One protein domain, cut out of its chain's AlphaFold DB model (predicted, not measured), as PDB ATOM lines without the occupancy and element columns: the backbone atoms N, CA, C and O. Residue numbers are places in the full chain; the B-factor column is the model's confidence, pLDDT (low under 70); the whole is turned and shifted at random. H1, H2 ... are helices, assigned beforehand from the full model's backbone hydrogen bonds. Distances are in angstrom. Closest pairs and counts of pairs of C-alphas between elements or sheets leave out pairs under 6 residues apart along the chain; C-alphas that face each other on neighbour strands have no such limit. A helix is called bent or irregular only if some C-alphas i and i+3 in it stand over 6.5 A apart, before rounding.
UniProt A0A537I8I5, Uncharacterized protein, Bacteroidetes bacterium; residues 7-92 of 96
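What this domain is: This is residues 7 to 92 of the 96 residues of an uncharacterized protein of Bacteroidetes bacterium (UniProt A0A537I8I5). Two helix pairs make two lobes, H1 with H4 and H2 with H3, joined by two long links that run between them and pair briefly, residues 24 to 25 antiparallel with 72 to 73. The 86 printed residues hold four named helices, H1 to H4 in chain order, and no named strand: all helix. The whole is only just compact, close to loose, with a radius of gyration of the C-alphas of 14.2 A and spans of 41 by 32 by 18 A.

Where its parts are: H1, residues 7 to 16, begins at C-alpha 7 (38.112, 60.748, 23.389) and is only just irregular: C-alphas 8 and 11 are 7.0 A apart. H2, residues 31 to 46, is 21.8 A long. H3 is residues 53 to 63. H4, residues 79 to 91, is 18.0 A long and ends at C-alpha 91 (20.747, 54.492, 12.346).

How they stand to each other: H1 touches H4, with residues 80 to 85 of H4 alone, the same way at a steep tilt of 42 degrees; the closest C-alphas, of Ile 10 and Ala 81, are 6.2 A apart. H2, with residues 36 to 40 alone, touches H3, opposite ways at a steep tilt of 51 degrees; the closest C-alphas, of Phe 37 and Phe 60, are 6.3 A apart. H1 and H3 are apart, as are H2 and H4. Every O i to N i+4 pair is within hydrogen-bond range in H3 and H4, 4 of 6 in H1 and 11 of 12 in H2.

The domain as a whole: The farthest C-alphas, of Val 66 and Gly 92, are 42.8 A apart. The printed part has no cut. The links H1 to H2 and H3 to H4 are long. Residue 92 is under pLDDT 70.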
ATOM      1  N   PHE A   7      39.509  61.122  23.618       82.38
ATOM      2  CA  PHE A   7      38.112  60.748  23.389       82.38
ATOM      3  C   PHE A   7      37.450  61.533  22.243       82.38
ATOM      4  O   PHE A   7      36.599  60.974  21.557       82.38
ATOM      5  N   HIS A   8      37.874  62.775  21.972       87.19
ATOM      6  CA  HIS A   8      37.384  63.555  20.827       87.19
ATOM      7  C   HIS A   8      37.735  62.905  19.483       87.19
ATOM      8  O   HIS A   8      37.058  63.140  18.489       87.19
ATOM      9  N   LEU A   9      38.769  62.060  19.450       90.75
ATOM     10  CA  LEU A   9      39.210  61.368  18.241       90.75
ATOM     11  C   LEU A   9      38.417  60.087  17.966       90.75
ATOM     12  O   LEU A   9      38.608  59.500  16.905       90.75
ATOM     13  N   ILE A  10      37.568  59.617  18.893       92.19
ATOM     14  CA  ILE A  10      36.851  58.342  18.732       92.19
ATOM     15  C   ILE A  10      36.008  58.363  17.459       92.19
ATOM     16  O   ILE A  10      36.114  57.432  16.666       92.19
ATOM     17  N   ASP A  11      35.217  59.413  17.237       91.12
ATOM     18  CA  ASP A  11      34.363  59.489  16.052       91.12
ATOM     19  C   ASP A  11      35.184  59.520  14.754       91.12
ATOM     20  O   ASP A  11      34.941  58.717  13.857       91.12
ATOM     21  N   SER A  12      36.240  60.338  14.692       92.25
ATOM     22  CA  SER A  12      37.115  60.404  13.514       92.25
ATOM     23  C   SER A  12      37.871  59.099  13.244       92.25
ATOM     24  O   SER A  12      38.144  58.776  12.090       92.25
ATOM     25  N   ILE A  13      38.232  58.343  14.288       93.12
ATOM     26  CA  ILE A  13      38.815  57.002  14.144       93.12
ATOM     27  C   ILE A  13      37.769  56.049  13.569       93.12
ATOM     28  O   ILE A  13      38.063  55.344  12.609       93.12
ATOM     29  N   LEU A  14      36.557  56.050  14.127       93.31
ATOM     30  CA  LEU A  14      35.479  55.157  13.705       93.31
ATOM     31  C   LEU A  14      34.929  55.487  12.317       93.31
ATOM     32  O   LEU A  14      34.426  54.596  11.651       93.31
ATOM     33  N   HIS A  15      35.058  56.731  11.865       91.69
ATOM     34  CA  HIS A  15      34.770  57.110  10.486       91.69
ATOM     35  C   HIS A  15      35.814  56.563   9.498       91.69
ATOM     36  O   HIS A  15      35.490  56.277   8.357       91.69
ATOM     37  N   LYS A  16      37.074  56.380   9.926       93.44
ATOM     38  CA  LYS A  16      38.132  55.787   9.084       93.44
ATOM     39  C   LYS A  16      38.170  54.259   9.134       93.44
ATOM     40  O   LYS A  16      38.630  53.630   8.190       93.44
ATOM     41  N   SER A  17      37.782  53.673  10.262       94.81
ATOM     42  CA  SER A  17      37.706  52.227  10.479       94.81
ATOM     43  C   SER A  17      36.573  51.958  11.460       94.81
ATOM     44  O   SER A  17      36.713  52.101  12.679       94.81
ATOM     45  N   THR A  18      35.424  51.584  10.906       92.31
ATOM     46  CA  THR A  18      34.186  51.295  11.644       92.31
ATOM     47  C   THR A  18      34.367  50.134  12.628       92.31
ATOM     48  O   THR A  18      33.795  50.111  13.724       92.31
ATOM     49  N   ASP A  19      35.255  49.200  12.303       91.25
ATOM     50  CA  ASP A  19      35.610  48.037  13.107       91.25
ATOM     51  C   ASP A  19      36.760  48.284  14.103       91.25
ATOM     52  O   ASP A  19      37.016  47.421  14.944       91.25
ATOM     53  N   ALA A  20      37.363  49.479  14.145       95.19
ATOM     54  CA  ALA A  20      38.551  49.765  14.954       95.19
ATOM     55  C   ALA A  20      38.438  49.302  16.418       95.19
ATOM     56  O   ALA A  20      37.469  49.591  17.132       95.19
ATOM     57  N   HIS A  21      39.478  48.627  16.904       94.94
ATOM     58  CA  HIS A  21      39.629  48.261  18.309       94.94
ATOM     59  C   HIS A  21      40.462  49.325  19.036       94.94
ATOM     60  O   HIS A  21      41.663  49.455  18.809       94.94
ATOM     61  N   ILE A  22      39.825  50.109  19.912       95.00
ATOM     62  CA  ILE A  22      40.447  51.296  20.514       95.00
ATOM     63  C   ILE A  22      40.902  51.017  21.949       95.00
ATOM     64  O   ILE A  22      40.078  50.842  22.845       95.00
ATOM     65  N   ILE A  23      42.216  51.088  22.169       94.69
ATOM     66  CA  ILE A  23      42.841  51.105  23.498       94.69
ATOM     67  C   ILE A  23      43.197  52.542  23.888       94.69
ATOM     68  O   ILE A  23      43.812  53.287  23.108       94.69
ATOM     69  N   ALA A  24      42.845  52.924  25.114       93.00
ATOM     70  CA  ALA A  24      43.107  54.256  25.658       93.00
ATOM     71  C   ALA A  24      43.839  54.192  27.004       93.00
ATOM     72  O   ALA A  24      43.706  53.209  27.728       93.00
ATOM     73  N   SER A  25      44.583  55.246  27.348       92.19
ATOM     74  CA  SER A  25      45.101  55.469  28.703       92.19
ATOM     75  C   SER A  25      44.497  56.744  29.295       92.19
ATOM     76  O   SER A  25      44.404  57.761  28.612       92.19
ATOM     77  N   LYS A  26      44.082  56.704  30.565       89.44
ATOM     78  CA  LYS A  26      43.556  57.873  31.299       89.44
ATOM     79  C   LYS A  26      44.650  58.848  31.720       89.44
ATOM     80  O   LYS A  26      44.388  60.037  31.848       89.44
ATOM     81  N   GLN A  27      45.864  58.345  31.923       88.19
ATOM     82  CA  GLN A  27      47.051  59.124  32.270       88.19
ATOM     83  C   GLN A  27      48.162  58.922  31.232       88.19
ATOM     84  O   GLN A  27      47.982  58.224  30.224       88.19
ATOM     85  N   ILE A  28      49.319  59.541  31.484       89.44
ATOM     86  CA  ILE A  28      50.542  59.324  30.709       89.44
ATOM     87  C   ILE A  28      50.859  57.826  30.716       89.44
ATOM     88  O   ILE A  28      50.957  57.199  31.771       89.44
ATOM     89  N   GLY A  29      51.011  57.250  29.523       89.94
ATOM     90  CA  GLY A  29      51.351  55.840  29.384       89.94
ATOM     91  C   GLY A  29      52.702  55.528  30.032       89.94
ATOM     92  O   GLY A  29      53.667  56.271  29.864       89.94
ATOM     93  N   LYS A  30      52.784  54.410  30.754       92.75
ATOM     94  CA  LYS A  30      54.006  53.989  31.448       92.75
ATOM     95  C   LYS A  30      54.751  52.955  30.613       92.75
ATOM     96  O   LYS A  30      54.162  51.967  30.178       92.75
ATOM     97  N   THR A  31      56.066  53.109  30.457       93.88
ATOM     98  CA  THR A  31      56.916  52.125  29.756       93.88
ATOM     99  C   THR A  31      56.785  50.723  30.351       93.88
ATOM    100  O   THR A  31      56.705  49.749  29.605       93.88
ATOM    101  N   ALA A  32      56.682  50.626  31.681       93.81
ATOM    102  CA  ALA A  32      56.483  49.367  32.401       93.81
ATOM    103  C   ALA A  32      55.160  48.652  32.059       93.81
ATOM    104  O   ALA A  32      55.049  47.458  32.301       93.81
ATOM    105  N   ILE A  33      54.185  49.354  31.467       95.25
ATOM    106  CA  ILE A  33      52.899  48.800  31.021       95.25
ATOM    107  C   ILE A  33      52.893  48.622  29.493       95.25
ATOM    108  O   ILE A  33      52.534  47.562  28.983       95.25
ATOM    109  N   ASN A  34      53.372  49.617  28.741       94.44
ATOM    110  CA  ASN A  34      53.418  49.570  27.277       94.44
ATOM    111  C   ASN A  34      54.342  48.463  26.749       94.44
ATOM    112  O   ASN A  34      54.003  47.782  25.787       94.44
ATOM    113  N   LYS A  35      55.511  48.255  27.372       95.44
ATOM    114  CA  LYS A  35      56.461  47.223  26.941       95.44
ATOM    115  C   LYS A  35      55.865  45.806  27.020       95.44
ATOM    116  O   LYS A  35      55.875  45.131  25.992       95.44
ATOM    117  N   PRO A  36      55.324  45.335  28.164       95.56
ATOM    118  CA  PRO A  36      54.696  44.014  28.220       95.56
ATOM    119  C   PRO A  36      53.456  43.900  27.327       95.56
ATOM    120  O   PRO A  36      53.229  42.824  26.779       95.56
ATOM    121  N   PHE A  37      52.701  44.988  27.117       96.50
ATOM    122  CA  PHE A  37      51.590  45.004  26.160       96.50
ATOM    123  C   PHE A  37      52.061  44.653  24.746       96.50
ATOM    124  O   PHE A  37      51.549  43.714  24.138       96.50
ATOM    125  N   PHE A  38      53.058  45.386  24.232       96.25
ATOM    126  CA  PHE A  38      53.550  45.171  22.873       96.25
ATOM    127  C   PHE A  38      54.219  43.813  22.720       96.25
ATOM    128  O   PHE A  38      53.941  43.145  21.735       96.25
ATOM    129  N   LEU A  39      55.009  43.368  23.703       96.38
ATOM    130  CA  LEU A  39      55.605  42.031  23.682       96.38
ATOM    131  C   LEU A  39      54.535  40.936  23.591       96.38
ATOM    132  O   LEU A  39      54.657  40.022  22.780       96.38
ATOM    133  N   LEU A  40      53.467  41.035  24.389       96.38
ATOM    134  CA  LEU A  40      52.371  40.071  24.342       96.38
ATOM    135  C   LEU A  40      51.646  40.109  22.991       96.38
ATOM    136  O   LEU A  40      51.396  39.059  22.404       96.38
ATOM    137  N   LEU A  41      51.337  41.307  22.486       96.81
ATOM    138  CA  LEU A  41      50.683  41.495  21.194       96.81
ATOM    139  C   LEU A  41      51.509  40.897  20.052       96.81
ATOM    140  O   LEU A  41      50.989  40.097  19.277       96.81
ATOM    141  N   THR A  42      52.798  41.230  19.974       96.25
ATOM    142  CA  THR A  42      53.681  40.724  18.920       96.25
ATOM    143  C   THR A  42      53.860  39.216  19.003       96.25
ATOM    144  O   THR A  42      53.880  38.567  17.967       96.25
ATOM    145  N   GLU A  43      53.916  38.631  20.203       95.81
ATOM    146  CA  GLU A  43      54.003  37.175  20.360       95.81
ATOM    147  C   GLU A  43      52.730  36.457  19.898       95.81
ATOM    148  O   GLU A  43      52.812  35.422  19.236       95.81
ATOM    149  N   LYS A  44      51.538  36.994  20.194       95.06
ATOM    150  CA  LYS A  44      50.278  36.415  19.693       95.06
ATOM    151  C   LYS A  44      50.223  36.473  18.164       95.06
ATOM    152  O   LYS A  44      49.963  35.446  17.543       95.06
ATOM    153  N   LEU A  45      50.566  37.624  17.578       94.44
ATOM    154  CA  LEU A  45      50.607  37.810  16.123       94.44
ATOM    155  C   LEU A  45      51.649  36.905  15.448       94.44
ATOM    156  O   LEU A  45      51.344  36.270  14.443       94.44
ATOM    157  N   ARG A  46      52.856  36.785  16.021       96.25
ATOM    158  CA  ARG A  46      53.941  35.932  15.503       96.25
ATOM    159  C   ARG A  46      53.537  34.459  15.433       96.25
ATOM    160  O   ARG A  46      53.960  33.753  14.524       96.25
ATOM    161  N   ASN A  47      52.721  34.000  16.377       95.75
ATOM    162  CA  ASN A  47      52.217  32.628  16.415       95.75
ATOM    163  C   ASN A  47      50.973  32.414  15.524       95.75
ATOM    164  O   ASN A  47      50.383  31.340  15.575       95.75
ATOM    165  N   GLY A  48      50.557  33.414  14.733       92.12
ATOM    166  CA  GLY A  48      49.377  33.331  13.866       92.12
ATOM    167  C   GLY A  48      48.045  33.374  14.617       92.12
ATOM    168  O   GLY A  48      47.005  33.072  14.037       92.12
ATOM    169  N   ASN A  49      48.055  33.742  15.901       87.94
ATOM    170  CA  ASN A  49      46.838  33.819  16.696       87.94
ATOM    171  C   ASN A  49      46.124  35.150  16.444       87.94
ATOM    172  O   ASN A  49      46.743  36.217  16.450       87.94
ATOM    173  N   GLY A  50      44.798  35.090  16.316       90.69
ATOM    174  CA  GLY A  50      43.956  36.274  16.456       90.69
ATOM    175  C   GLY A  50      44.025  36.859  17.872       90.69
ATOM    176  O   GLY A  50      44.512  36.222  18.812       90.69
ATOM    177  N   ILE A  51      43.516  38.081  18.034       94.62
ATOM    178  CA  ILE A  51      43.442  38.746  19.337       94.62
ATOM    179  C   ILE A  51      42.016  38.666  19.874       94.62
ATOM    180  O   ILE A  51      41.138  39.405  19.435       94.62
ATOM    181  N   ASP A  52      41.811  37.803  20.869       95.50
ATOM    182  CA  ASP A  52      40.650  37.883  21.751       95.50
ATOM    183  C   ASP A  52      40.994  38.779  22.948       95.50
ATOM    184  O   ASP A  52      41.851  38.454  23.777       95.50
ATOM    185  N   TRP A  53      40.353  39.947  23.013       96.69
ATOM    186  CA  TRP A  53      40.717  41.000  23.955       96.69
ATOM    187  C   TRP A  53      40.499  40.629  25.415       96.69
ATOM    188  O   TRP A  53      41.256  41.108  26.251       96.69
ATOM    189  N   ILE A  54      39.499  39.811  25.746       96.56
ATOM    190  CA  ILE A  54      39.208  39.452  27.142       96.56
ATOM    191  C   ILE A  54      40.339  38.593  27.742       96.56
ATOM    192  O   ILE A  54      40.947  39.038  28.723       96.56
ATOM    193  N   PRO A  55      40.694  37.421  27.175       96.50
ATOM    194  CA  PRO A  55      41.814  36.624  27.662       96.50
ATOM    195  C   PRO A  55      43.155  37.336  27.455       96.50
ATOM    196  O   PRO A  55      44.027  37.239  28.317       96.50
ATOM    197  N   PHE A  56      43.317  38.120  26.377       97.12
ATOM    198  CA  PHE A  56      44.508  38.951  26.193       97.12
ATOM    199  C   PHE A  56      44.705  39.907  27.371       97.12
ATOM    200  O   PHE A  56      45.807  40.004  27.904       97.12
ATOM    201  N   TRP A  57      43.653  40.606  27.808       97.19
ATOM    202  CA  TRP A  57      43.769  41.584  28.891       97.19
ATOM    203  C   TRP A  57      44.016  40.932  30.250       97.19
ATOM    204  O   TRP A  57      44.721  41.499  31.081       97.19
ATOM    205  N   GLN A  58      43.462  39.737  30.477       95.56
ATOM    206  CA  GLN A  58      43.736  38.941  31.676       95.56
ATOM    207  C   GLN A  58      45.208  38.511  31.741       95.56
ATOM    208  O   GLN A  58      45.854  38.707  32.771       95.56
ATOM    209  N   GLU A  59      45.764  37.998  30.637       95.56
ATOM    210  CA  GLU A  59      47.191  37.664  30.540       95.56
ATOM    211  C   GLU A  59      48.065  38.922  30.655       95.56
ATOM    212  O   GLU A  59      49.090  38.931  31.333       95.56
ATOM    213  N   PHE A  60      47.652  40.024  30.034       96.12
ATOM    214  CA  PHE A  60      48.371  41.287  30.116       96.12
ATOM    215  C   PHE A  60      48.437  41.813  31.556       96.12
ATOM    216  O   PHE A  60      49.508  42.221  32.005       96.12
ATOM    217  N   LYS A  61      47.327  41.743  32.304       94.56
ATOM    218  CA  LYS A  61      47.264  42.172  33.706       94.56
ATOM    219  C   LYS A  61      48.239  41.402  34.596       94.56
ATOM    220  O   LYS A  61      48.853  42.009  35.468       94.56
ATOM    221  N   SER A  62      48.423  40.098  34.373       91.56
ATOM    222  CA  SER A  62      49.399  39.320  35.148       91.56
ATOM    223  C   SER A  62      50.851  39.671  34.795       91.56
ATOM    224  O   SER A  62      51.699  39.688  35.683       91.56
ATOM    225  N   LYS A  63      51.143  40.017  33.531       89.50
ATOM    226  CA  LYS A  63      52.494  40.414  33.078       89.50
ATOM    227  C   LYS A  63      52.876  41.849  33.434       89.50
ATOM    228  O   LYS A  63      54.053  42.135  33.632       89.50
ATOM    229  N   ALA A  64      51.903  42.751  33.482       89.06
ATOM    230  CA  ALA A  64      52.090  44.177  33.728       89.06
ATOM    231  C   ALA A  64      51.620  44.583  35.131       89.06
ATOM    232  O   ALA A  64      51.094  45.681  35.288       89.06
ATOM    233  N   ALA A  65      51.776  43.695  36.125       83.50
ATOM    234  CA  ALA A  65      51.342  43.855  37.517       83.50
ATOM    235  C   ALA A  65      52.094  44.986  38.252       83.50
ATOM    236  O   ALA A  65      52.845  44.767  39.198       83.50
ATOM    237  N   VAL A  66      51.901  46.212  37.776       91.19
ATOM    238  CA  VAL A  66      52.518  47.447  38.244       91.19
ATOM    239  C   VAL A  66      51.441  48.517  38.421       91.19
ATOM    240  O   VAL A  66      50.369  48.474  37.813       91.19
ATOM    241  N   GLU A  67      51.733  49.507  39.256       92.38
ATOM    242  CA  GLU A  67      50.830  50.625  39.514       92.38
ATOM    243  C   GLU A  67      50.485  51.404  38.229       92.38
ATOM    244  O   GLU A  67      51.357  51.736  37.420       92.38
ATOM    245  N   GLY A  68      49.213  51.783  38.070       90.94
ATOM    246  CA  GLY A  68      48.709  52.534  36.911       90.94
ATOM    247  C   GLY A  68      48.193  51.662  35.765       90.94
ATOM    248  O   GLY A  68      47.742  52.196  34.757       90.94
ATOM    249  N   PHE A  69      48.207  50.330  35.896       94.56
ATOM    250  CA  PHE A  69      47.567  49.440  34.917       94.56
ATOM    251  C   PHE A  69      46.082  49.774  34.709       94.56
ATOM    252  O   PHE A  69      45.597  49.773  33.582       94.56
ATOM    253  N   GLU A  70      45.371  50.117  35.783       93.12
ATOM    254  CA  GLU A  70      43.935  50.434  35.751       93.12
ATOM    255  C   GLU A  70      43.605  51.733  34.979       93.12
ATOM    256  O   GLU A  70      42.439  52.000  34.670       93.12
ATOM    257  N   ASP A  71      44.620  52.526  34.611       93.06
ATOM    258  CA  ASP A  71      44.450  53.662  33.702       93.06
ATOM    259  C   ASP A  71      44.282  53.228  32.243       93.06
ATOM    260  O   ASP A  71      43.834  54.029  31.423       93.06
ATOM    261  N   TYR A  72      44.616  51.981  31.903       94.38
ATOM    262  CA  TYR A  72      44.478  51.440  30.557       94.38
ATOM    263  C   TYR A  72      43.087  50.839  30.351       94.38
ATOM    264  O   TYR A  72      42.640  49.944  31.069       94.38
ATOM    265  N   ILE A  73      42.405  51.317  29.316       94.56
ATOM    266  CA  ILE A  73      41.044  50.934  28.958       94.56
ATOM    267  C   ILE A  73      41.107  49.998  27.740       94.56
ATOM    268  O   ILE A  73      41.521  50.448  26.664       94.56
ATOM    269  N   PRO A  74      40.701  48.718  27.872       96.50
ATOM    270  CA  PRO A  74      40.611  47.804  26.738       96.50
ATOM    271  C   PRO A  74      39.452  48.148  25.796       96.50
ATOM    272  O   PRO A  74      38.496  48.805  26.222       96.50
ATOM    273  N   PRO A  75      39.442  47.607  24.561       96.00
ATOM    274  CA  PRO A  75      38.387  47.881  23.583       96.00
ATOM    275  C   PRO A  75      36.976  47.582  24.102       96.00
ATOM    276  O   PRO A  75      36.079  48.405  23.952       96.00
ATOM    277  N   TYR A  76      36.790  46.460  24.806       95.88
ATOM    278  CA  TYR A  76      35.490  46.039  25.352       95.88
ATOM    279  C   TYR A  76      35.018  46.852  26.572       95.88
ATOM    280  O   TYR A  76      33.898  46.660  27.037       95.88
ATOM    281  N   LYS A  77      35.849  47.756  27.108       96.25
ATOM    282  CA  LYS A  77      35.463  48.717  28.159       96.25
ATOM    283  C   LYS A  77      35.408  50.160  27.651       96.25
ATOM    284  O   LYS A  77      35.112  51.066  28.428       96.25
ATOM    285  N   ASN A  78      35.691  50.397  26.370       93.81
ATOM    286  CA  ASN A  78      35.633  51.729  25.784       93.81
ATOM    287  C   ASN A  78      34.185  52.084  25.409       93.81
ATOM    288  O   ASN A  78      33.769  51.944  24.259       93.81
ATOM    289  N   LEU A  79      33.411  52.533  26.401       92.38
ATOM    290  CA  LEU A  79      31.979  52.814  26.252       92.38
ATOM    291  C   LEU A  79      31.671  53.846  25.163       92.38
ATOM    292  O   LEU A  79      30.672  53.695  24.472       92.38
ATOM    293  N   GLY A  80      32.531  54.852  24.969       91.50
ATOM    294  CA  GLY A  80      32.346  55.848  23.910       91.50
ATOM    295  C   GLY A  80      32.404  55.220  22.516       91.50
ATOM    296  O   GLY A  80      31.525  55.454  21.692       91.50
ATOM    297  N   ALA A  81      33.392  54.353  22.276       94.00
ATOM    298  CA  ALA A  81      33.499  53.628  21.013       94.00
ATOM    299  C   ALA A  81      32.339  52.640  20.818       94.00
ATOM    300  O   ALA A  81      31.777  52.563  19.730       94.00
ATOM    301  N   ILE A  82      31.955  51.912  21.872       93.81
ATOM    302  CA  ILE A  82      30.825  50.971  21.836       93.81
ATOM    303  C   ILE A  82      29.521  51.708  21.511       93.81
ATOM    304  O   ILE A  82      28.772  51.261  20.648       93.81
ATOM    305  N   PHE A  83      29.275  52.848  22.160       93.25
ATOM    306  CA  PHE A  83      28.081  53.658  21.940       93.25
ATOM    307  C   PHE A  83      28.009  54.180  20.505       93.25
ATOM    308  O   PHE A  83      26.995  53.976  19.847       93.25
ATOM    309  N   ILE A  84      29.085  54.786  19.992       91.69
ATOM    310  CA  ILE A  84      29.108  55.326  18.623       91.69
ATOM    311  C   ILE A  84      28.899  54.209  17.593       91.69
ATOM    312  O   ILE A  84      28.097  54.373  16.678       91.69
ATOM    313  N   LYS A  85      29.559  53.053  17.761       92.56
ATOM    314  CA  LYS A  85      29.363  51.891  16.878       92.56
ATOM    315  C   LYS A  85      27.924  51.377  16.912       92.56
ATOM    316  O   LYS A  85      27.352  51.102  15.862       92.56
ATOM    317  N   ALA A  86      27.345  51.235  18.106       92.69
ATOM    318  CA  ALA A  86      25.969  50.775  18.261       92.69
ATOM    319  C   ALA A  86      24.987  51.758  17.619       92.69
ATOM    320  O   ALA A  86      24.142  51.329  16.842       92.69
ATOM    321  N   TYR A  87      25.157  53.056  17.883       92.00
ATOM    322  CA  TYR A  87      24.331  54.123  17.329       92.00
ATOM    323  C   TYR A  87      24.346  54.122  15.796       92.00
ATOM    324  O   TYR A  87      23.278  54.019  15.195       92.00
ATOM    325  N   LYS A  88      25.538  54.141  15.177       89.00
ATOM    326  CA  LYS A  88      25.711  54.096  13.713       89.00
ATOM    327  C   LYS A  88      25.056  52.854  13.103       89.00
ATOM    328  O   LYS A  88      24.299  52.960  12.145       89.00
ATOM    329  N   LYS A  89      25.234  51.693  13.745       88.56
ATOM    330  CA  LYS A  89      24.595  50.437  13.327       88.56
ATOM    331  C   LYS A  89      23.063  50.496  13.379       88.56
ATOM    332  O   LYS A  89      22.415  49.920  12.513       88.56
ATOM    333  N   THR A  90      22.471  51.141  14.386       90.25
ATOM    334  CA  THR A  90      21.005  51.308  14.471       90.25
ATOM    335  C   THR A  90      20.449  52.349  13.512       90.25
ATOM    336  O   THR A  90      19.312  52.196  13.080       90.25
ATOM    337  N   MET A  91      21.209  53.402  13.210       86.69
ATOM    338  CA  MET A  91      20.747  54.492  12.346       86.69
ATOM    339  C   MET A  91      20.873  54.182  10.852       86.69
ATOM    340  O   MET A  91      20.352  54.942  10.045       86.69
ATOM    341  N   GLY A  92      21.493  53.055  10.485       69.00
ATOM    342  CA  GLY A  92      21.655  52.687   9.082       69.00
ATOM    343  C   GLY A  92      22.642  53.589   8.351       69.00
ATOM    344  O   GLY A  92      22.514  53.738   7.142       69.00
TER     345      GLY A  92